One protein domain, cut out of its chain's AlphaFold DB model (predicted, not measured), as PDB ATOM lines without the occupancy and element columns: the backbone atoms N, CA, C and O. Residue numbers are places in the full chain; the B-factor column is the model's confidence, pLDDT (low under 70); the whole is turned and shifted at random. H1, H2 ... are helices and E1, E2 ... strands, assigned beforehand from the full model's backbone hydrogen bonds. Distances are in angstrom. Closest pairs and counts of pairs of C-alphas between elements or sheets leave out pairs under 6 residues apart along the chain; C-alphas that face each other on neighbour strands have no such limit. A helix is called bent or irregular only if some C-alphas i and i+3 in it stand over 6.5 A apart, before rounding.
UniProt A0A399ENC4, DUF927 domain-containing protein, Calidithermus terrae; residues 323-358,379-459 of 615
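What this domain is: This is residues 323 to 358 and 379 to 459 of the 615 residues of the protein "DUF927 domain-containing protein" of Calidithermus terrae (UniProt A0A399ENC4). A strongly twisted wall of five strands, in the order E1, E2, E3, E7, E6, has two helices, H1 and H3, packed on one face, H3 standing up from the sheet and H1 about perpendicular to H3; short H2 lies beside the strands near E1 and packs on the end of H1, H4 only grazes the sheet, and a small hairpin, E4 and E5, lies farthest from the centre and runs on from E5 into E6. This makes two layers, helices on one face of a sheet, in a flat outline of 40 by 39 by 19 A. The printed part has 117 residues, with four named helices and seven named strands in the order H1 E1 H2 E2 E3 H3 H4 E4 E5 E6 E7. The large sheet is mixed, E4 and E5 are an antiparallel pair, and the class is mixed, helices and strands. The whole is compact, with a radius of gyration of the C-alphas of 13.7 A.

How they stand to each other: Start at the sheet with E1, residues 340 to 343, an edge strand parallel to E2, residues 382 to 387; N 386 and O 342 are 2.8 A apart, within hydrogen-bond range. E2 forms an antiparallel hairpin with E3, residues 392 to 395, where N 385 and O 394 are 2.8 A apart. Look next at E7, residues 451 to 458, which bends by 63 degrees at residue 454. Its pairing is staggered: residues 456 to 458 pair antiparallel with E3, N 395 and O 456 being 2.8 A apart, and residues 451 to 455 pair with E6, residues 444 to 448, the other edge strand. E6 and E7 are a hairpin, with N 453 and O 446 at 2.8 A. H3, residues 397 to 410, is on the sheet at a height over the sheet of 11.1 A, over E1 and E2; the closest C-alphas of E2 and H3 are those of Val 383 and Ala 400, 4.5 A apart. H1, residues 323 to 335, is the hub, touching three helices. It touches H3 about perpendicular at 90 degrees, the closest C-alphas being those of Leu 329 and Leu 404, 6.5 A apart. With residues 331 to 335 alone it touches H2, residues 354 to 357; the closest C-alphas, of Leu 334 and Trp 357, are 5.1 A apart. With residue 323 alone it only just touches H4, residues 418 to 427, with 3 pairs of C-alphas within 8 A, the closest those of Ala 323 and Leu 425 at 5.5 A. H4 only grazes the large sheet, with its residues 422 to 426. H4 is near E5, residues 439 to 441, which forms a hairpin with E4, residues 434 to 436; N 441 and O 434 are 2.8 A apart. In H3 and H4 every O i to N i+4 pair is within hydrogen-bond range, in H1 7 of 9 are, and H2 is too short for such a pair.

Where its parts are: Find C-alpha 323 at (151.919, 120.319, 133.680); from there H1 runs 19.3 A to C-alpha 335. It is only just irregular: C-alphas 324 and 327 are 6.7 A apart. E1 follows, then H2, E2, 14.7 A long, and E3. H3 starts at C-alpha 397, (154.272, 130.552, 144.228), and runs 19.9 A; H4 spans 14.2 A. After E4 and E5, E6 covers 11.9 A and E7 19.4 A, ending at C-alpha 458, (159.878, 128.673, 134.525).

The domain as a whole: The two C-alphas farthest apart are those of Glu 355 and Ala 437, 41.0 A. Residues 359 to 378 are not printed, and C-alphas 358 and 379 are 5.5 A apart across the cut. Of the links that are printed whole, none is long. The mean pLDDT of the printed part is 87.3; look for low confidence, under 70, at residue 412 and residues 436 to 439.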
ATOM      1  N   ALA A 323     150.663 119.783 134.193       80.31
ATOM      2  CA  ALA A 323     151.919 120.319 133.680       80.31
ATOM      3  C   ALA A 323     151.834 120.781 132.215       80.31
ATOM      4  O   ALA A 323     152.411 121.813 131.884       80.31
ATOM      5  N   GLU A 324     151.089 120.068 131.361       80.06
ATOM      6  CA  GLU A 324     150.835 120.481 129.968       80.06
ATOM      7  C   GLU A 324     149.903 121.696 129.916       80.06
ATOM      8  O   GLU A 324     150.106 122.626 129.139       80.06
ATOM      9  N   ARG A 325     148.900 121.729 130.800       84.69
ATOM     10  CA  ARG A 325     147.933 122.836 130.885       84.69
ATOM     11  C   ARG A 325     148.531 124.121 131.462       84.69
ATOM     12  O   ARG A 325     147.987 125.200 131.236       84.69
ATOM     13  N   PHE A 326     149.629 124.022 132.208       90.56
ATOM     14  CA  PHE A 326     150.204 125.140 132.954       90.56
ATOM     15  C   PHE A 326     150.629 126.314 132.063       90.56
ATOM     16  O   PHE A 326     150.253 127.446 132.349       90.56
ATOM     17  N   ILE A 327     151.385 126.062 130.990       91.06
ATOM     18  CA  ILE A 327     151.898 127.132 130.121       91.06
ATOM     19  C   ILE A 327     150.759 127.858 129.385       91.06
ATOM     20  O   ILE A 327     150.713 129.086 129.472       91.06
ATOM     21  N   PRO A 328     149.803 127.167 128.726       90.25
ATOM     22  CA  PRO A 328     148.641 127.831 128.132       90.25
ATOM     23  C   PRO A 328     147.826 128.647 129.142       90.25
ATOM     24  O   PRO A 328     147.415 129.762 128.829       90.25
ATOM     25  N   LEU A 329     147.630 128.136 130.365       91.50
ATOM     26  CA  LEU A 329     146.932 128.867 131.429       91.50
ATOM     27  C   LEU A 329     147.700 130.114 131.873       91.50
ATOM     28  O   LEU A 329     147.093 131.165 132.054       91.50
ATOM     29  N   LEU A 330     149.020 130.012 132.040       94.06
ATOM     30  CA  LEU A 330     149.866 131.143 132.410       94.06
ATOM     31  C   LEU A 330     149.849 132.221 131.330       94.06
ATOM     32  O   LEU A 330     149.649 133.388 131.646       94.06
ATOM     33  N   LEU A 331     149.997 131.840 130.064       92.31
ATOM     34  CA  LEU A 331     149.952 132.797 128.963       92.31
ATOM     35  C   LEU A 331     148.564 133.420 128.817       92.31
ATOM     36  O   LEU A 331     148.482 134.634 128.714       92.31
ATOM     37  N   GLY A 332     147.487 132.633 128.894       91.31
ATOM     38  CA  GLY A 332     146.117 133.156 128.847       91.31
ATOM     39  C   GLY A 332     145.773 134.082 130.020       91.31
ATOM     40  O   GLY A 332     145.039 135.051 129.845       91.31
ATOM     41  N   LEU A 333     146.331 133.828 131.209       94.81
ATOM     42  CA  LEU A 333     146.212 134.724 132.361       94.81
ATOM     43  C   LEU A 333     146.868 136.086 132.080       94.81
ATOM     44  O   LEU A 333     146.276 137.122 132.388       94.81
ATOM     45  N   LEU A 334     148.078 136.068 131.513       93.94
ATOM     46  CA  LEU A 334     148.888 137.258 131.253       93.94
ATOM     47  C   LEU A 334     148.338 138.063 130.067       93.94
ATOM     48  O   LEU A 334     148.008 139.234 130.227       93.94
ATOM     49  N   THR A 335     148.125 137.437 128.908       91.69
ATOM     50  CA  THR A 335     147.569 138.112 127.719       91.69
ATOM     51  C   THR A 335     146.121 138.552 127.925       91.69
ATOM     52  O   THR A 335     145.708 139.596 127.425       91.69
ATOM     53  N   GLY A 336     145.358 137.805 128.728       90.88
ATOM     54  CA  GLY A 336     144.010 138.174 129.151       90.88
ATOM     55  C   GLY A 336     143.962 139.321 130.164       90.88
ATOM     56  O   GLY A 336     142.868 139.674 130.601       90.88
ATOM     57  N   LYS A 337     145.113 139.894 130.562       92.31
ATOM     58  CA  LYS A 337     145.221 141.010 131.522       92.31
ATOM     59  C   LYS A 337     144.641 140.673 132.905       92.31
ATOM     60  O   LYS A 337     144.188 141.543 133.646       92.31
ATOM     61  N   ARG A 338     144.651 139.385 133.269       92.44
ATOM     62  CA  ARG A 338     144.136 138.850 134.547       92.44
ATOM     63  C   ARG A 338     145.232 138.590 135.579       92.44
ATOM     64  O   ARG A 338     144.944 138.116 136.676       92.44
ATOM     65  N   GLY A 339     146.466 138.911 135.230       94.06
ATOM     66  CA  GLY A 339     147.643 138.989 136.078       94.06
ATOM     67  C   GLY A 339     148.787 139.571 135.253       94.06
ATOM     68  O   GLY A 339     148.697 139.588 134.025       94.06
ATOM     69  N   HIS A 340     149.850 140.025 135.909       95.81
ATOM     70  CA  HIS A 340     150.994 140.619 135.213       95.81
ATOM     71  C   HIS A 340     152.343 140.178 135.788       95.81
ATOM     72  O   HIS A 340     152.443 139.732 136.939       95.81
ATOM     73  N   LEU A 341     153.382 140.328 134.964       94.69
ATOM     74  CA  LEU A 341     154.783 140.213 135.364       94.69
ATOM     75  C   LEU A 341     155.420 141.604 135.422       94.69
ATOM     76  O   LEU A 341     155.167 142.439 134.554       94.69
ATOM     77  N   LEU A 342     156.249 141.834 136.436       93.88
ATOM     78  CA  LEU A 342     157.149 142.992 136.478       93.88
ATOM     79  C   LEU A 342     158.487 142.638 135.830       93.88
ATOM     80  O   LEU A 342     158.842 141.459 135.755       93.88
ATOM     81  N   ASP A 343     159.245 143.637 135.399       90.38
ATOM     82  CA  ASP A 343     160.637 143.394 135.044       90.38
ATOM     83  C   ASP A 343     161.441 143.054 136.316       90.38
ATOM     84  O   ASP A 343     161.164 143.551 137.416       90.38
ATOM     85  N   LEU A 344     162.373 142.105 136.197       89.12
ATOM     86  CA  LEU A 344     163.182 141.652 137.327       89.12
ATOM     87  C   LEU A 344     164.206 142.706 137.776       89.12
ATOM     88  O   LEU A 344     164.505 142.779 138.972       89.12
ATOM     89  N   GLU A 345     164.769 143.468 136.835       85.62
ATOM     90  CA  GLU A 345     165.797 144.478 137.097       85.62
ATOM     91  C   GLU A 345     165.173 145.829 137.452       85.62
ATOM     92  O   GLU A 345     165.609 146.445 138.430       85.62
ATOM     93  N   ASP A 346     164.121 146.240 136.737       85.00
ATOM     94  CA  ASP A 346     163.384 147.475 137.023       85.00
ATOM     95  C   ASP A 346     161.879 147.242 137.254       85.00
ATOM     96  O   ASP A 346     161.065 147.350 136.339       85.00
ATOM     97  N   PRO A 347     161.455 147.006 138.508       80.81
ATOM     98  CA  PRO A 347     160.050 146.778 138.831       80.81
ATOM     99  C   PRO A 347     159.111 147.962 138.543       80.81
ATOM    100  O   PRO A 347     157.896 147.797 138.677       80.81
ATOM    101  N   LYS A 348     159.640 149.163 138.254       79.69
ATOM    102  CA  LYS A 348     158.835 150.362 137.965       79.69
ATOM    103  C   LYS A 348     158.500 150.499 136.483       79.69
ATOM    104  O   LYS A 348     157.523 151.174 136.167       79.69
ATOM    105  N   GLU A 349     159.276 149.859 135.618       84.12
ATOM    106  CA  GLU A 349     159.082 149.868 134.175       84.12
ATOM    107  C   GLU A 349     158.429 148.554 133.710       84.12
ATOM    108  O   GLU A 349     158.573 147.502 134.351       84.12
ATOM    109  N   PRO A 350     157.652 148.581 132.615       86.75
ATOM    110  CA  PRO A 350     157.087 147.367 132.058       86.75
ATOM    111  C   PRO A 350     158.186 146.506 131.403       86.75
ATOM    112  O   PRO A 350     159.122 147.047 130.809       86.75
ATOM    113  N   PRO A 351     158.056 145.168 131.426       87.88
ATOM    114  CA  PRO A 351     158.959 144.300 130.680       87.88
ATOM    115  C   PRO A 351     158.847 144.513 129.157       87.88
ATOM    116  O   PRO A 351     157.807 144.986 128.687       87.88
ATOM    117  N   PRO A 352     159.848 144.085 128.359       86.25
ATOM    118  CA  PRO A 352     159.744 144.054 126.899       86.25
ATOM    119  C   PRO A 352     158.500 143.286 126.427       86.25
ATOM    120  O   PRO A 352     158.152 142.255 127.004       86.25
ATOM    121  N   ASP A 353     157.845 143.777 125.374       86.56
ATOM    122  CA  ASP A 353     156.511 143.347 124.923       86.56
ATOM    123  C   ASP A 353     155.437 143.397 126.038       86.56
ATOM    124  O   ASP A 353     154.846 142.365 126.381       86.56
ATOM    125  N   PRO A 354     155.140 144.584 126.616       88.56
ATOM    126  CA  PRO A 354     154.319 144.713 127.828       88.56
ATOM    127  C   PRO A 354     152.947 144.025 127.740       88.56
ATOM    128  O   PRO A 354     152.481 143.407 128.703       88.56
ATOM    129  N   GLU A 355     152.307 144.087 126.569       89.25
ATOM    130  CA  GLU A 355     150.985 143.497 126.313       89.25
ATOM    131  C   GLU A 355     150.946 141.987 126.547       89.25
ATOM    132  O   GLU A 355     149.948 141.444 127.025       89.25
ATOM    133  N   ARG A 356     152.056 141.297 126.264       89.44
ATOM    134  CA  ARG A 356     152.185 139.851 126.465       89.44
ATOM    135  C   ARG A 356     152.203 139.475 127.944       89.44
ATOM    136  O   ARG A 356     151.819 138.362 128.303       89.44
ATOM    137  N   TRP A 357     152.641 140.398 128.795       93.00
ATOM    138  CA  TRP A 357     152.923 140.160 130.208       93.00
ATOM    139  C   TRP A 357     151.928 140.844 131.144       93.00
ATOM    140  O   TRP A 357     152.239 141.056 132.317       93.00
ATOM    141  N   GLY A 358     150.726 141.152 130.648       91.88
ATOM    142  CA  GLY A 358     149.620 141.663 131.459       91.88
ATOM    143  C   GLY A 358     149.592 143.174 131.634       91.88
ATOM    144  O   GLY A 358     148.918 143.662 132.539       91.88
ATOM    145  N   GLN A 379     147.959 145.176 134.768       93.69
ATOM    146  CA  GLN A 379     146.597 144.685 134.961       93.69
ATOM    147  C   GLN A 379     146.578 143.422 135.824       93.69
ATOM    148  O   GLN A 379     147.454 142.558 135.748       93.69
ATOM    149  N   GLY A 380     145.552 143.306 136.667       91.62
ATOM    150  CA  GLY A 380     145.394 142.173 137.577       91.62
ATOM    151  C   GLY A 380     146.484 142.074 138.661       91.62
ATOM    152  O   GLY A 380     147.320 142.965 138.808       91.62
ATOM    153  N   PRO A 381     146.471 141.000 139.469       93.31
ATOM    154  CA  PRO A 381     147.481 140.758 140.493       93.31
ATOM    155  C   PRO A 381     148.867 140.496 139.892       93.31
ATOM    156  O   PRO A 381     149.002 139.832 138.861       93.31
ATOM    157  N   GLN A 382     149.909 140.948 140.590       94.88
ATOM    158  CA  GLN A 382     151.287 140.598 140.262       94.88
ATOM    159  C   GLN A 382     151.509 139.105 140.525       94.88
ATOM    160  O   GLN A 382     151.404 138.650 141.669       94.88
ATOM    161  N   VAL A 383     151.844 138.337 139.487       95.38
ATOM    162  CA  VAL A 383     152.071 136.883 139.600       95.38
ATOM    163  C   VAL A 383     153.545 136.492 139.557       95.38
ATOM    164  O   VAL A 383     153.892 135.373 139.939       95.38
ATOM    165  N   GLY A 384     154.430 137.405 139.160       94.81
ATOM    166  CA  GLY A 384     155.861 137.139 139.110       94.81
ATOM    167  C   GLY A 384     156.673 138.246 138.452       94.81
ATOM    168  O   GLY A 384     156.243 139.399 138.392       94.81
ATOM    169  N   TRP A 385     157.840 137.851 137.957       94.69
ATOM    170  CA  TRP A 385     158.819 138.698 137.290       94.69
ATOM    171  C   TRP A 385     159.320 138.040 136.003       94.69
ATOM    172  O   TRP A 385     159.382 136.810 135.925       94.69
ATOM    173  N   LEU A 386     159.702 138.851 135.021       93.31
ATOM    174  CA  LEU A 386     160.412 138.429 133.817       93.31
ATOM    175  C   LEU A 386     161.897 138.776 133.965       93.31
ATOM    176  O   LEU A 386     162.244 139.933 134.184       93.31
ATOM    177  N   ASP A 387     162.782 137.790 133.828       91.25
ATOM    178  CA  ASP A 387     164.215 138.046 133.667       91.25
ATOM    179  C   ASP A 387     164.498 138.293 132.184       91.25
ATOM    180  O   ASP A 387     164.731 137.349 131.427       91.25
ATOM    181  N   ALA A 388     164.467 139.557 131.754       82.88
ATOM    182  CA  ALA A 388     164.631 139.935 130.349       82.88
ATOM    183  C   ALA A 388     165.947 139.428 129.721       82.88
ATOM    184  O   ALA A 388     166.015 139.220 128.511       82.88
ATOM    185  N   ARG A 389     166.983 139.161 130.532       84.50
ATOM    186  CA  ARG A 389     168.281 138.650 130.058       84.50
ATOM    187  C   ARG A 389     168.227 137.187 129.642       84.50
ATOM    188  O   ARG A 389     168.913 136.786 128.708       84.50
ATOM    189  N   THR A 390     167.468 136.379 130.378       85.50
ATOM    190  CA  THR A 390     167.370 134.932 130.138       85.50
ATOM    191  C   THR A 390     166.079 134.546 129.422       85.50
ATOM    192  O   THR A 390     166.024 133.490 128.795       85.50
ATOM    193  N   GLY A 391     165.053 135.398 129.488       85.50
ATOM    194  CA  GLY A 391     163.685 135.102 129.073       85.50
ATOM    195  C   GLY A 391     162.931 134.200 130.057       85.50
ATOM    196  O   GLY A 391     161.831 133.742 129.741       85.50
ATOM    197  N   ASP A 392     163.515 133.899 131.222       92.50
ATOM    198  CA  ASP A 392     162.877 133.077 132.248       92.50
ATOM    199  C   ASP A 392     161.809 133.876 133.000       92.50
ATOM    200  O   ASP A 392     161.945 135.077 133.244       92.50
ATOM    201  N   VAL A 393     160.767 133.179 133.454       93.94
ATOM    202  CA  VAL A 393     159.730 133.772 134.305       93.94
ATOM    203  C   VAL A 393     159.861 133.240 135.723       93.94
ATOM    204  O   VAL A 393     159.830 132.033 135.970       93.94
ATOM    205  N   LEU A 394     159.988 134.155 136.677       94.56
ATOM    206  CA  LEU A 394     160.077 133.869 138.100       94.56
ATOM    207  C   LEU A 394     158.699 134.106 138.711       94.56
ATOM    208  O   LEU A 394     158.280 135.240 138.898       94.56
ATOM    209  N   LEU A 395     157.971 133.043 139.030       95.94
ATOM    210  CA  LEU A 395     156.631 133.163 139.596       95.94
ATOM    211  C   LEU A 395     156.666 133.216 141.118       95.94
ATOM    212  O   LEU A 395     157.343 132.411 141.768       95.94
ATOM    213  N   ASN A 396     155.854 134.107 141.687       94.56
ATOM    214  CA  ASN A 396     155.502 134.045 143.098       94.56
ATOM    215  C   ASN A 396     154.597 132.814 143.318       94.56
ATOM    216  O   ASN A 396     153.506 132.769 142.745       94.56
ATOM    217  N   PRO A 397     154.996 131.819 144.138       91.94
ATOM    218  CA  PRO A 397     154.272 130.552 144.228       91.94
ATOM    219  C   PRO A 397     152.818 130.682 144.694       91.94
ATOM    220  O   PRO A 397     151.972 129.908 144.254       91.94
ATOM    221  N   GLU A 398     152.521 131.633 145.580       92.25
ATOM    222  CA  GLU A 398     151.182 131.813 146.150       92.25
ATOM    223  C   GLU A 398     150.289 132.625 145.209       92.25
ATOM    224  O   GLU A 398     149.209 132.165 144.835       92.25
ATOM    225  N   SER A 399     150.768 133.794 144.766       92.94
ATOM    226  CA  SER A 399     150.005 134.682 143.878       92.94
ATOM    227  C   SER A 399     149.755 134.047 142.508       92.94
ATOM    228  O   SER A 399     148.625 134.058 142.009       92.94
ATOM    229  N   ALA A 400     150.780 133.417 141.920       93.69
ATOM    230  CA  ALA A 400     150.627 132.734 140.640       93.69
ATOM    231  C   ALA A 400     149.638 131.574 140.755       93.69
ATOM    232  O   ALA A 400     148.740 131.460 139.923       93.69
ATOM    233  N   TYR A 401     149.740 130.749 141.806       93.62
ATOM    234  CA  TYR A 401     148.802 129.645 141.996       93.62
ATOM    235  C   TYR A 401     147.365 130.139 142.174       93.62
ATOM    236  O   TYR A 401     146.459 129.590 141.553       93.62
ATOM    237  N   ALA A 402     147.141 131.171 142.993       93.06
ATOM    238  CA  ALA A 402     145.805 131.710 143.228       93.06
ATOM    239  C   ALA A 402     145.149 132.198 141.924       93.06
ATOM    240  O   ALA A 402     143.999 131.854 141.648       93.06
ATOM    241  N   SER A 403     145.894 132.941 141.102       94.19
ATOM    242  CA  SER A 403     145.408 133.477 139.825       94.19
ATOM    243  C   SER A 403     145.199 132.386 138.771       94.19
ATOM    244  O   SER A 403     144.143 132.335 138.139       94.19
ATOM    245  N   LEU A 404     146.152 131.457 138.638       93.81
ATOM    246  CA  LEU A 404     146.049 130.315 137.723       93.81
ATOM    247  C   LEU A 404     144.897 129.385 138.099       93.81
ATOM    248  O   LEU A 404     144.137 128.965 137.233       93.81
ATOM    249  N   ASN A 405     144.746 129.066 139.385       91.56
ATOM    250  CA  ASN A 405     143.688 128.175 139.842       91.56
ATOM    251  C   ASN A 405     142.308 128.827 139.725       91.56
ATOM    252  O   ASN A 405     141.345 128.124 139.436       91.56
ATOM    253  N   ARG A 406     142.201 130.153 139.898       90.06
ATOM    254  CA  ARG A 406     140.959 130.891 139.630       90.06
ATOM    255  C   ARG A 406     140.562 130.770 138.158       90.06
ATOM    256  O   ARG A 406     139.452 130.334 137.878       90.06
ATOM    257  N   LEU A 407     141.490 131.058 137.241       89.44
ATOM    258  CA  LEU A 407     141.264 130.910 135.800       89.44
ATOM    259  C   LEU A 407     140.906 129.461 135.423       89.44
ATOM    260  O   LEU A 407     139.942 129.226 134.699       89.44
ATOM    261  N   ALA A 408     141.639 128.479 135.951       86.62
ATOM    262  CA  ALA A 408     141.397 127.064 135.674       86.62
ATOM    263  C   ALA A 408     140.049 126.566 136.235       86.62
ATOM    264  O   ALA A 408     139.385 125.740 135.610       86.62
ATOM    265  N   ALA A 409     139.630 127.064 137.403       82.62
ATOM    266  CA  ALA A 409     138.349 126.721 138.014       82.62
ATOM    267  C   ALA A 409     137.155 127.324 137.258       82.62
ATOM    268  O   ALA A 409     136.124 126.662 137.141       82.62
ATOM    269  N   GLU A 410     137.292 128.540 136.722       80.81
ATOM    270  CA  GLU A 410     136.297 129.147 135.824       80.81
ATOM    271  C   GLU A 410     136.168 128.365 134.510       80.81
ATOM    272  O   GLU A 410     135.066 128.181 134.010       80.81
ATOM    273  N   GLN A 411     137.269 127.803 134.006       78.25
ATOM    274  CA  GLN A 411     137.259 126.871 132.868       78.25
ATOM    275  C   GLN A 411     136.721 125.467 133.224       78.25
ATOM    276  O   GLN A 411     136.739 124.567 132.387       78.25
ATOM    277  N   GLY A 412     136.263 125.243 134.462       68.62
ATOM    278  CA  GLY A 412     135.646 123.987 134.900       68.62
ATOM    279  C   GLY A 412     136.622 122.866 135.275       68.62
ATOM    280  O   GLY A 412     136.183 121.772 135.627       68.62
ATOM    281  N   GLU A 413     137.938 123.106 135.253       75.69
ATOM    282  CA  GLU A 413     138.935 122.097 135.617       75.69
ATOM    283  C   GLU A 413     140.051 122.690 136.502       75.69
ATOM    284  O   GLU A 413     141.099 123.102 135.985       75.69
ATOM    285  N   PRO A 414     139.868 122.714 137.839       82.00
ATOM    286  CA  PRO A 414     140.829 123.310 138.765       82.00
ATOM    287  C   PRO A 414     142.179 122.580 138.755       82.00
ATOM    288  O   PRO A 414     142.272 121.383 138.464       82.00
ATOM    289  N   LEU A 415     143.236 123.311 139.114       84.31
ATOM    290  CA  LEU A 415     144.587 122.766 139.219       84.31
ATOM    291  C   LEU A 415     144.723 121.876 140.473       84.31
ATOM    292  O   LEU A 415     143.992 122.047 141.453       84.31
ATOM    293  N   PRO A 416     145.649 120.896 140.474       82.38
ATOM    294  CA  PRO A 416     145.973 120.138 141.681       82.38
ATOM    295  C   PRO A 416     146.643 121.054 142.711       82.38
ATOM    296  O   PRO A 416     147.069 122.151 142.372       82.38
ATOM    297  N   SER A 417     146.827 120.574 143.946       84.88
ATOM    298  CA  SER A 417     147.461 121.371 145.007       84.88
ATOM    299  C   SER A 417     148.802 121.993 144.571       84.88
ATOM    300  O   SER A 417     149.533 121.355 143.802       84.88
ATOM    301  N   PRO A 418     149.193 123.170 145.108       87.00
ATOM    302  CA  PRO A 418     150.409 123.873 144.685       87.00
ATOM    303  C   PRO A 418     151.648 122.975 144.735       87.00
ATOM    304  O   PRO A 418     152.399 122.877 143.770       87.00
ATOM    305  N   ARG A 419     151.805 122.216 145.830       84.81
ATOM    306  CA  ARG A 419     152.901 121.247 146.000       84.81
ATOM    307  C   ARG A 419     152.943 120.212 144.871       84.81
ATOM    308  O   ARG A 419     154.025 119.880 144.403       84.81
ATOM    309  N   THR A 420     151.786 119.703 144.446       82.62
ATOM    310  CA  THR A 420     151.690 118.709 143.367       82.62
ATOM    311  C   THR A 420     152.008 119.331 142.013       82.62
ATOM    312  O   THR A 420     152.743 118.730 141.233       82.62
ATOM    313  N   LEU A 421     151.480 120.528 141.740       87.69
ATOM    314  CA  LEU A 421     151.721 121.245 140.491       87.69
ATOM    315  C   LEU A 421     153.215 121.537 140.306       87.69
ATOM    316  O   LEU A 421     153.805 121.111 139.318       87.69
ATOM    317  N   TRP A 422     153.843 122.182 141.292       90.50
ATOM    318  CA  TRP A 422     155.263 122.541 141.241       90.50
ATOM    319  C   TRP A 422     156.162 121.316 141.132       90.50
ATOM    320  O   TRP A 422     157.108 121.322 140.344       90.50
ATOM    321  N   LYS A 423     155.823 120.240 141.849       84.44
ATOM    322  CA  LYS A 423     156.513 118.956 141.722       84.44
ATOM    323  C   LYS A 423     156.502 118.431 140.287       84.44
ATOM    324  O   LYS A 423     157.572 118.175 139.741       84.44
ATOM    325  N   ARG A 424     155.324 118.344 139.662       84.44
ATOM    326  CA  ARG A 424     155.179 117.836 138.286       84.44
ATOM    327  C   ARG A 424     155.913 118.692 137.256       84.44
ATOM    328  O   ARG A 424     156.545 118.144 136.358       84.44
ATOM    329  N   LEU A 425     155.856 120.020 137.390       88.38
ATOM    330  CA  LEU A 425     156.599 120.923 136.503       88.38
ATOM    331  C   LEU A 425     158.113 120.707 136.615       88.38
ATOM    332  O   LEU A 425     158.801 120.670 135.596       88.38
ATOM    333  N   GLY A 426     158.617 120.512 137.838       86.00
ATOM    334  CA  GLY A 426     160.037 120.263 138.076       86.00
ATOM    335  C   GLY A 426     160.498 118.893 137.574       86.00
ATOM    336  O   GLY A 426     161.562 118.797 136.975       86.00
ATOM    337  N   GLU A 427     159.694 117.841 137.760       83.88
ATOM    338  CA  GLU A 427     159.980 116.491 137.234       83.88
ATOM    339  C   GLU A 427     160.028 116.458 135.698       83.88
ATOM    340  O   GLU A 427     160.778 115.673 135.121       83.88
ATOM    341  N   ARG A 428     159.275 117.344 135.034       82.88
ATOM    342  CA  ARG A 428     159.275 117.511 133.571       82.88
ATOM    343  C   ARG A 428     160.325 118.499 133.053       82.88
ATOM    344  O   ARG A 428     160.395 118.724 131.848       82.88
ATOM    345  N   GLY A 429     161.107 119.116 133.939       85.94
ATOM    346  CA  GLY A 429     162.122 120.106 133.566       85.94
ATOM    347  C   GLY A 429     161.562 121.434 133.045       85.94
ATOM    348  O   GLY A 429     162.320 122.230 132.502       85.94
ATOM    349  N   ILE A 430     160.261 121.700 133.220       88.44
ATOM    350  CA  ILE A 430     159.640 122.990 132.866       88.44
ATOM    351  C   ILE A 430     160.125 124.081 133.827       88.44
ATOM    352  O   ILE A 430     160.320 125.235 133.437       88.44
ATOM    353  N   THR A 431     160.324 123.711 135.094       91.06
ATOM    354  CA  THR A 431     160.831 124.600 136.135       91.06
ATOM    355  C   THR A 431     162.178 124.134 136.661       91.06
ATOM    356  O   THR A 431     162.470 122.939 136.736       91.06
ATOM    357  N   ARG A 432     163.009 125.093 137.075       87.69
ATOM    358  CA  ARG A 432     164.277 124.791 137.742       87.69
ATOM    359  C   ARG A 432     164.010 124.206 139.131       87.69
ATOM    360  O   ARG A 432     163.219 124.749 139.902       87.69
ATOM    361  N   THR A 433     164.700 123.122 139.466       85.94
ATOM    362  CA  THR A 433     164.673 122.502 140.797       85.94
ATOM    363  C   THR A 433     165.965 122.801 141.555       85.94
ATOM    364  O   THR A 433     167.009 123.072 140.959       85.94
ATOM    365  N   GLN A 434     165.898 122.785 142.886       81.44
ATOM    366  CA  GLN A 434     167.054 122.939 143.766       81.44
ATOM    367  C   GLN A 434     167.145 121.730 144.690       81.44
ATOM    368  O   GLN A 434     166.239 121.481 145.485       81.44
ATOM    369  N   THR A 435     168.249 120.994 144.614       74.25
ATOM    370  CA  THR A 435     168.538 119.899 145.544       74.25
ATOM    371  C   THR A 435     169.321 120.451 146.727       74.25
ATOM    372  O   THR A 435     170.372 121.063 146.543       74.25
ATOM    373  N   SER A 436     168.818 120.252 147.944       65.12
ATOM    374  CA  SER A 436     169.533 120.607 149.174       65.12
ATOM    375  C   SER A 436     169.347 119.501 150.206       65.12
ATOM    376  O   SER A 436     168.227 119.046 150.419       65.12
ATOM    377  N   ALA A 437     170.446 119.039 150.810       58.97
ATOM    378  CA  ALA A 437     170.453 117.988 151.837       58.97
ATOM    379  C   ALA A 437     169.670 116.702 151.465       58.97
ATOM    380  O   ALA A 437     169.021 116.098 152.312       58.97
ATOM    381  N   GLY A 438     169.708 116.283 150.193       61.50
ATOM    382  CA  GLY A 438     169.025 115.071 149.711       61.50
ATOM    383  C   GLY A 438     167.531 115.235 149.402       61.50
ATOM    384  O   GLY A 438     166.919 114.297 148.896       61.50
ATOM    385  N   GLU A 439     166.947 116.416 149.632       65.94
ATOM    386  CA  GLU A 439     165.558 116.724 149.281       65.94
ATOM    387  C   GLU A 439     165.505 117.646 148.047       65.94
ATOM    388  O   GLU A 439     166.095 118.734 148.022       65.94
ATOM    389  N   THR A 440     164.790 117.219 147.003       75.19
ATOM    390  CA  THR A 440     164.549 118.036 145.805       75.19
ATOM    391  C   THR A 440     163.420 119.019 146.080       75.19
ATOM    392  O   THR A 440     162.264 118.632 146.264       75.19
ATOM    393  N   ARG A 441     163.734 120.315 146.075       81.12
ATOM    394  CA  ARG A 441     162.738 121.384 146.139       81.12
ATOM    395  C   ARG A 441     162.392 121.861 144.735       81.12
ATOM    396  O   ARG A 441     163.261 122.126 143.910       81.12
ATOM    397  N   HIS A 442     161.096 122.025 144.494       83.44
ATOM    398  CA  HIS A 442     160.543 122.488 143.214       83.44
ATOM    399  C   HIS A 442     160.301 124.004 143.181       83.44
ATOM    400  O   HIS A 442     159.478 124.512 142.426       83.44
ATOM    401  N   THR A 443     161.004 124.715 144.058       86.06
ATOM    402  CA  THR A 443     161.106 126.171 144.111       86.06
ATOM    403  C   THR A 443     162.572 126.498 144.350       86.06
ATOM    404  O   THR A 443     163.281 125.722 144.997       86.06
ATOM    405  N   VAL A 444     163.017 127.635 143.834       88.12
ATOM    406  CA  VAL A 444     164.398 128.109 143.949       88.12
ATOM    407  C   VAL A 444     164.420 129.416 144.734       88.12
ATOM    408  O   VAL A 444     163.429 130.144 144.763       88.12
ATOM    409  N   VAL A 445     165.526 129.697 145.421       87.56
ATOM    410  CA  VAL A 445     165.752 131.014 146.028       87.56
ATOM    411  C   VAL A 445     166.511 131.870 145.025       87.56
ATOM    412  O   VAL A 445     167.632 131.526 144.661       87.56
ATOM    413  N   GLU A 446     165.902 132.973 144.605       87.69
ATOM    414  CA  GLU A 446     166.474 133.954 143.680       87.69
ATOM    415  C   GLU A 446     166.530 135.323 144.369       87.69
ATOM    416  O   GLU A 446     165.752 135.600 145.285       87.69
ATOM    417  N   ARG A 447     167.466 136.187 143.968       85.88
ATOM    418  CA  ARG A 447     167.541 137.553 144.509       85.88
ATOM    419  C   ARG A 447     166.673 138.483 143.669       85.88
ATOM    420  O   ARG A 447     166.988 138.719 142.510       85.88
ATOM    421  N   ILE A 448     165.625 139.032 144.274       83.94
ATOM    422  CA  ILE A 448     164.696 139.978 143.644       83.94
ATOM    423  C   ILE A 448     164.759 141.281 144.437       83.94
ATOM    424  O   ILE A 448     164.562 141.264 145.653       83.94
ATOM    425  N   GLY A 449     165.101 142.396 143.782       78.38
ATOM    426  CA  GLY A 449     165.268 143.689 144.462       78.38
ATOM    427  C   GLY A 449     166.273 143.644 145.623       78.38
ATOM    428  O   GLY A 449     166.085 144.304 146.636       78.38
ATOM    429  N   GLY A 450     167.298 142.788 145.531       79.62
ATOM    430  CA  GLY A 450     168.290 142.590 146.592       79.62
ATOM    431  C   GLY A 450     167.876 141.633 147.719       79.62
ATOM    432  O   GLY A 450     168.744 141.264 148.513       79.62
ATOM    433  N   HIS A 451     166.630 141.154 147.760       83.94
ATOM    434  CA  HIS A 451     166.129 140.242 148.793       83.94
ATOM    435  C   HIS A 451     166.052 138.789 148.295       83.94
ATOM    436  O   HIS A 451     165.667 138.553 147.148       83.94
ATOM    437  N   PRO A 452     166.420 137.791 149.123       87.12
ATOM    438  CA  PRO A 452     166.263 136.385 148.770       87.12
ATOM    439  C   PRO A 452     164.781 135.994 148.803       87.12
ATOM    440  O   PRO A 452     164.169 135.917 149.868       87.12
ATOM    441  N   THR A 453     164.224 135.692 147.635       88.69
ATOM    442  CA  THR A 453     162.806 135.379 147.444       88.69
ATOM    443  C   THR A 453     162.659 133.981 146.863       88.69
ATOM    444  O   THR A 453     163.408 133.568 145.978       88.69
ATOM    445  N   ARG A 454     161.692 133.214 147.375       90.75
ATOM    446  CA  ARG A 454     161.420 131.860 146.882       90.75
ATOM    447  C   ARG A 454     160.436 131.908 145.723       90.75
ATOM    448  O   ARG A 454     159.319 132.386 145.890       90.75
ATOM    449  N   VAL A 455     160.845 131.374 144.580       92.94
ATOM    450  CA  VAL A 455     160.091 131.458 143.326       92.94
ATOM    451  C   VAL A 455     160.013 130.117 142.610       92.94
ATOM    452  O   VAL A 455     160.831 129.216 142.823       92.94
ATOM    453  N   VAL A 456     159.020 129.991 141.737       93.56
ATOM    454  CA  VAL A 456     158.976 128.945 140.713       93.56
ATOM    455  C   VAL A 456     159.571 129.538 139.440       93.56
ATOM    456  O   VAL A 456     158.945 130.379 138.802       93.56
ATOM    457  N   ARG A 457     160.792 129.133 139.083       93.94
ATOM    458  CA  ARG A 457     161.487 129.621 137.885       93.94
ATOM    459  C   ARG A 457     161.127 128.755 136.682       93.94
ATOM    460  O   ARG A 457     161.591 127.618 136.600       93.94
ATOM    461  N   VAL A 458     160.291 129.282 135.795       92.62
ATOM    462  CA  VAL A 458     159.878 128.673 134.525       92.62
ATOM    463  C   VAL A 458     160.902 129.040 133.454       92.62
ATOM    464  O   VAL A 458     161.242 130.214 133.305       92.62
ATOM    465  N   LEU A 459     161.401 128.042 132.726       91.44
ATOM    466  CA  LEU A 459     162.486 128.239 131.764       91.44
ATOM    467  C   LEU A 459     161.979 128.837 130.441       91.44
ATOM    468  O   LEU A 459     160.966 128.386 129.894       91.44
TER     469      LEU A 459